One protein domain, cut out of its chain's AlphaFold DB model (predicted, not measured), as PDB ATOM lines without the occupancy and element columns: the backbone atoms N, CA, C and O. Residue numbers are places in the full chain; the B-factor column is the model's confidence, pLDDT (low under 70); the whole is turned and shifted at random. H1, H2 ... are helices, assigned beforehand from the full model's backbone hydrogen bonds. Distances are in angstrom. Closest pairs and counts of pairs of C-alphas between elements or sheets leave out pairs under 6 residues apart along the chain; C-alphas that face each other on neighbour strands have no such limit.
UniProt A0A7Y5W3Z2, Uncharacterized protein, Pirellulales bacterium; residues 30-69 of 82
ATOM      1  N   ALA A  30     154.379 171.236 246.815       94.69
ATOM      2  CA  ALA A  30     153.436 170.498 247.648       94.69
ATOM      3  C   ALA A  30     152.097 170.283 246.919       94.69
ATOM      4  O   ALA A  30     151.761 171.008 245.980       94.69
ATOM      5  N   ASP A  31     151.358 169.253 247.333       95.44
ATOM      6  CA  ASP A  31     150.015 168.927 246.829       95.44
ATOM      7  C   ASP A  31     149.914 168.704 245.309       95.44
ATOM      8  O   ASP A  31     148.838 168.761 244.718       95.44
ATOM      9  N   CYS A  32     151.033 168.371 244.659       97.75
ATOM     10  CA  CYS A  32     151.091 168.057 243.237       97.75
ATOM     11  C   CYS A  32     151.334 166.550 243.014       97.75
ATOM     12  O   CYS A  32     152.396 166.053 243.402       97.75
ATOM     13  N   PRO A  33     150.405 165.808 242.370       97.75
ATOM     14  CA  PRO A  33     150.555 164.370 242.126       97.75
ATOM     15  C   PRO A  33     151.858 163.992 241.416       97.75
ATOM     16  O   PRO A  33     152.582 163.124 241.895       97.75
ATOM     17  N   SER A  34     152.203 164.695 240.337       96.62
ATOM     18  CA  SER A  34     153.421 164.427 239.562       96.62
ATOM     19  C   SER A  34     154.692 164.675 240.374       96.62
ATOM     20  O   SER A  34     155.672 163.953 240.240       96.62
ATOM     21  N   THR A  35     154.673 165.669 241.263       97.19
ATOM     22  CA  THR A  35     155.808 165.938 242.150       97.19
ATOM     23  C   THR A  35     155.960 164.859 243.221       97.19
ATOM     24  O   THR A  35     157.080 164.462 243.526       97.19
ATOM     25  N   ARG A  36     154.853 164.342 243.771       97.94
ATOM     26  CA  ARG A  36     154.905 163.205 244.705       97.94
ATOM     27  C   ARG A  36     155.469 161.953 244.037       97.94
ATOM     28  O   ARG A  36     156.297 161.285 244.646       97.94
ATOM     29  N   LEU A  37     155.066 161.677 242.795       97.94
ATOM     30  CA  LEU A  37     155.616 160.573 242.004       97.94
ATOM     31  C   LEU A  37     157.126 160.733 241.791       97.94
ATOM     32  O   LEU A  37     157.875 159.803 242.063       97.94
ATOM     33  N   LEU A  38     157.583 161.922 241.390       97.81
ATOM     34  CA  LEU A  38     159.012 162.203 241.234       97.81
ATOM     35  C   LEU A  38     159.788 161.978 242.541       97.81
ATOM     36  O   LEU A  38     160.853 161.367 242.531       97.81
ATOM     37  N   VAL A  39     159.259 162.449 243.673       97.12
ATOM     38  CA  VAL A  39     159.888 162.232 244.986       97.12
ATOM     39  C   VAL A  39     159.962 160.741 245.323       97.12
ATOM     40  O   VAL A  39     161.000 160.294 245.799       97.12
ATOM     41  N   HIS A  40     158.910 159.971 245.035       97.56
ATOM     42  CA  HIS A  40     158.907 158.519 245.227       97.56
ATOM     43  C   HIS A  40     159.988 157.832 244.382       97.56
ATOM     44  O   HIS A  40     160.818 157.101 244.911       97.56
ATOM     45  N   GLN A  41     160.060 158.152 243.087       97.75
ATOM     46  CA  GLN A  41     161.096 157.627 242.192       97.75
ATOM     47  C   GLN A  41     162.514 157.982 242.678       97.75
ATOM     48  O   GLN A  41     163.416 157.149 242.627       97.75
ATOM     49  N   LEU A  42     162.727 159.199 243.199       97.25
ATOM     50  CA  LEU A  42     164.010 159.609 243.788       97.25
ATOM     51  C   LEU A  42     164.370 158.817 245.055       97.25
ATOM     52  O   LEU A  42     165.553 158.597 245.305       97.25
ATOM     53  N   GLN A  43     163.381 158.404 245.853       96.31
ATOM     54  CA  GLN A  43     163.588 157.586 247.054       96.31
ATOM     55  C   GLN A  43     163.921 156.129 246.715       96.31
ATOM     56  O   GLN A  43     164.732 155.515 247.406       96.31
ATOM     57  N   GLU A  44     163.321 155.581 245.658       97.19
ATOM     58  CA  GLU A  44     163.536 154.194 245.222       97.19
ATOM     59  C   GLU A  44     164.762 154.020 244.323       97.19
ATOM     60  O   GLU A  44     165.251 152.907 244.111       97.19
ATOM     61  N   PHE A  45     165.291 155.107 243.769       95.50
ATOM     62  CA  PHE A  45     166.492 155.053 242.956       95.50
ATOM     63  C   PHE A  45     167.690 154.515 243.779       95.50
ATOM     64  O   PHE A  45     167.951 154.996 244.882       95.50
ATOM     65  N   PRO A  46     168.497 153.562 243.262       95.44
ATOM     66  CA  PRO A  46     168.560 153.101 241.874       95.44
ATOM     67  C   PRO A  46     167.892 151.740 241.622       95.44
ATOM     68  O   PRO A  46     168.299 151.061 240.679       95.44
ATOM     69  N   VAL A  47     167.002 151.287 242.506       96.56
ATOM     70  CA  VAL A  47     166.419 149.934 242.458       96.56
ATOM     71  C   VAL A  47     164.967 149.911 241.992       96.56
ATOM     72  O   VAL A  47     164.509 148.852 241.580       96.56
ATOM     73  N   GLY A  48     164.266 151.046 242.045       93.69
ATOM     74  CA  GLY A  48     162.900 151.170 241.539       93.69
ATOM     75  C   GLY A  48     162.792 150.956 240.028       93.69
ATOM     76  O   GLY A  48     163.760 151.135 239.285       93.69
ATOM     77  N   ASP A  49     161.585 150.615 239.580       93.94
ATOM     78  CA  ASP A  49     161.303 150.259 238.182       93.94
ATOM     79  C   ASP A  49     161.392 151.449 237.213       93.94
ATOM     80  O   ASP A  49     161.596 151.266 236.012       93.94
ATOM     81  N   HIS A  50     161.237 152.672 237.729       95.25
ATOM     82  CA  HIS A  50     161.180 153.892 236.931       95.25
ATOM     83  C   HIS A  50     162.241 154.899 237.379       95.25
ATOM     84  O   HIS A  50     162.325 155.253 238.556       95.25
ATOM     85  N   ASP A  51     163.020 155.398 236.418       94.75
ATOM     86  CA  ASP A  51     164.045 156.425 236.622       94.75
ATOM     87  C   ASP A  51     163.917 157.624 235.671       94.75
ATOM     88  O   ASP A  51     164.788 158.491 235.646       94.75
ATOM     89  N   ASP A  52     162.809 157.708 234.937       95.88
ATOM     90  CA  ASP A  52     162.503 158.757 233.964       95.88
ATOM     91  C   ASP A  52     162.365 160.144 234.609       95.88
ATOM     92  O   ASP A  52     162.953 161.113 234.127       95.88
ATOM     93  N   GLY A  53     161.655 160.249 235.736       97.12
ATOM     94  CA  GLY A  53     161.556 161.491 236.506       97.12
ATOM     95  C   GLY A  53     162.914 161.970 237.042       97.12
ATOM     96  O   GLY A  53     163.293 163.117 236.783       97.12
ATOM     97  N   PRO A  54     163.671 161.124 237.768       97.94
ATOM     98  CA  PRO A  54     165.032 161.440 238.197       97.94
ATOM     99  C   PRO A  54     165.989 161.813 237.052       97.94
ATOM    100  O   PRO A  54     166.765 162.756 237.212       97.94
ATOM    101  N   ASP A  55     165.941 161.123 235.904       96.62
ATOM    102  CA  ASP A  55     166.773 161.444 234.731       96.62
ATOM    103  C   ASP A  55     166.405 162.813 234.143       96.62
ATOM    104  O   ASP A  55     167.282 163.650 233.928       96.62
ATOM    105  N   ALA A  56     165.110 163.094 233.970       96.00
ATOM    106  CA  ALA A  56     164.638 164.388 233.483       96.00
ATOM    107  C   ALA A  56     165.025 165.540 234.425       96.00
ATOM    108  O   ALA A  56     165.414 166.618 233.967       96.00
ATOM    109  N   LEU A  57     164.962 165.317 235.742       97.38
ATOM    110  CA  LEU A  57     165.400 166.297 236.734       97.38
ATOM    111  C   LEU A  57     166.909 166.561 236.644       97.38
ATOM    112  O   LEU A  57     167.315 167.721 236.697       97.38
ATOM    113  N   GLU A  58     167.738 165.525 236.479       96.88
ATOM    114  CA  GLU A  58     169.187 165.686 236.278       96.88
ATOM    115  C   GLU A  58     169.491 166.543 235.054       96.88
ATOM    116  O   GLU A  58     170.266 167.494 235.145       96.88
ATOM    117  N   MET A  59     168.830 166.247 233.936       95.06
ATOM    118  CA  MET A  59     168.988 166.983 232.683       95.06
ATOM    119  C   MET A  59     168.604 168.455 232.837       95.06
ATOM    120  O   MET A  59     169.331 169.340 232.384       95.06
ATOM    121  N   ALA A  60     167.478 168.728 233.501       94.81
ATOM    122  CA  ALA A  60     167.004 170.088 233.734       94.81
ATOM    123  C   ALA A  60     167.944 170.881 234.656       94.81
ATOM    124  O   ALA A  60     168.222 172.050 234.388       94.81
ATOM    125  N   VAL A  61     168.448 170.252 235.722       95.25
ATOM    126  CA  VAL A  61     169.404 170.877 236.647       95.25
ATOM    127  C   VAL A  61     170.717 171.185 235.940       95.25
ATOM    128  O   VAL A  61     171.188 172.313 236.037       95.25
ATOM    129  N   ARG A  62     171.272 170.232 235.183       92.38
ATOM    130  CA  ARG A  62     172.515 170.444 234.430       92.38
ATOM    131  C   ARG A  62     172.384 171.590 233.431       92.38
ATOM    132  O   ARG A  62     173.243 172.463 233.404       92.38
ATOM    133  N   LEU A  63     171.280 171.648 232.683       91.81
ATOM    134  CA  LEU A  63     171.027 172.771 231.781       91.81
ATOM    135  C   LEU A  63     170.966 174.105 232.534       91.81
ATOM    136  O   LEU A  63     171.534 175.097 232.089       91.81
ATOM    137  N   ALA A  64     170.274 174.142 233.673       92.25
ATOM    138  CA  ALA A  64     170.185 175.350 234.484       92.25
ATOM    139  C   ALA A  64     171.562 175.790 235.008       92.25
ATOM    140  O   ALA A  64     171.853 176.984 235.011       92.25
ATOM    141  N   GLU A  65     172.415 174.849 235.417       90.56
ATOM    142  CA  GLU A  65     173.790 175.124 235.840       90.56
ATOM    143  C   GLU A  65     174.650 175.663 234.689       90.56
ATOM    144  O   GLU A  65     175.332 176.667 234.879       90.56
ATOM    145  N   GLU A  66     174.568 175.072 233.493       87.81
ATOM    146  CA  GLU A  66     175.264 175.557 232.290       87.81
ATOM    147  C   GLU A  66     174.837 176.987 231.921       87.81
ATOM    148  O   GLU A  66     175.674 177.838 231.619       87.81
ATOM    149  N   LEU A  67     173.537 177.282 232.005       88.19
ATOM    150  CA  LEU A  67     173.006 178.625 231.759       88.19
ATOM    151  C   LEU A  67     173.465 179.641 232.816       88.19
ATOM    152  O   LEU A  67     173.711 180.799 232.481       88.19
ATOM    153  N   LEU A  68     173.570 179.225 234.081       88.12
ATOM    154  CA  LEU A  68     173.972 180.087 235.197       88.12
ATOM    155  C   LEU A  68     175.481 180.338 235.253       88.12
ATOM    156  O   LEU A  68     175.891 181.427 235.648       88.12
ATOM    157  N   ALA A  69     176.300 179.353 234.883       83.62
ATOM    158  CA  ALA A  69     177.754 179.493 234.834       83.62
ATOM    159  C   ALA A  69     178.210 180.459 233.726       83.62
ATOM    160  O   ALA A  69     179.310 181.004 233.794       83.62
TER     161      ALA A  69
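What this domain is: This is residues 30 to 69 of the 82 residues of an uncharacterized protein of Pirellulales bacterium (UniProt A0A7Y5W3Z2). Two helices make an L: the long H2 starts beside the C-terminal half of H1, at about a right angle to it, and its residues 58 to 69 stick out free as one arm of the L. The link of residues 45 to 51 loops round at the corner. The printed part has 40 residues, with two named helices, H1 then H2, and no named strand; the class is all helix. The whole is loose, with a radius of gyration of the C-alphas of 11.7 A, and flat, spanning 32 by 25 by 12 A.

Where its parts are: Find C-alpha 52 at (162.503, 158.757, 233.964); from there H2, residues 52 to 69, runs 25.8 A to C-alpha 69 at (177.754, 179.493, 234.834). Then go back to C-alpha 33 at (150.555, 164.370, 242.126), where H1, residues 33 to 44, begins; it measures 16.8 A from first to last C-alpha.

How they stand to each other: Look first at Gly 53 in H2 and Leu 38 in H1: their C-alphas, the closest of the two helices, are 5.4 A apart. H2 and H1 touch, with 6 pairs of C-alphas within 8 A. H2 touches H1 with residues 53 to 54 alone, and H1 touches H2 with residues 38 to 42 alone. Their lines are about perpendicular, at 85 degrees, and their centres are 16.6 A apart. In the backbones of H1 and H2, every O i to N i+4 pair is within hydrogen-bond range.

The domain as a whole: The two C-alphas farthest apart are those of Asp 49 and Ala 69, at 33.7 A. From C-alpha 30 to C-alpha 69, the first and last printed, you will find 28.9 A. The printed part has no cut, and the link from H1 to H2, 7 residues, is short. The mean pLDDT of the printed part is 95.0, and no printed residue is under 70.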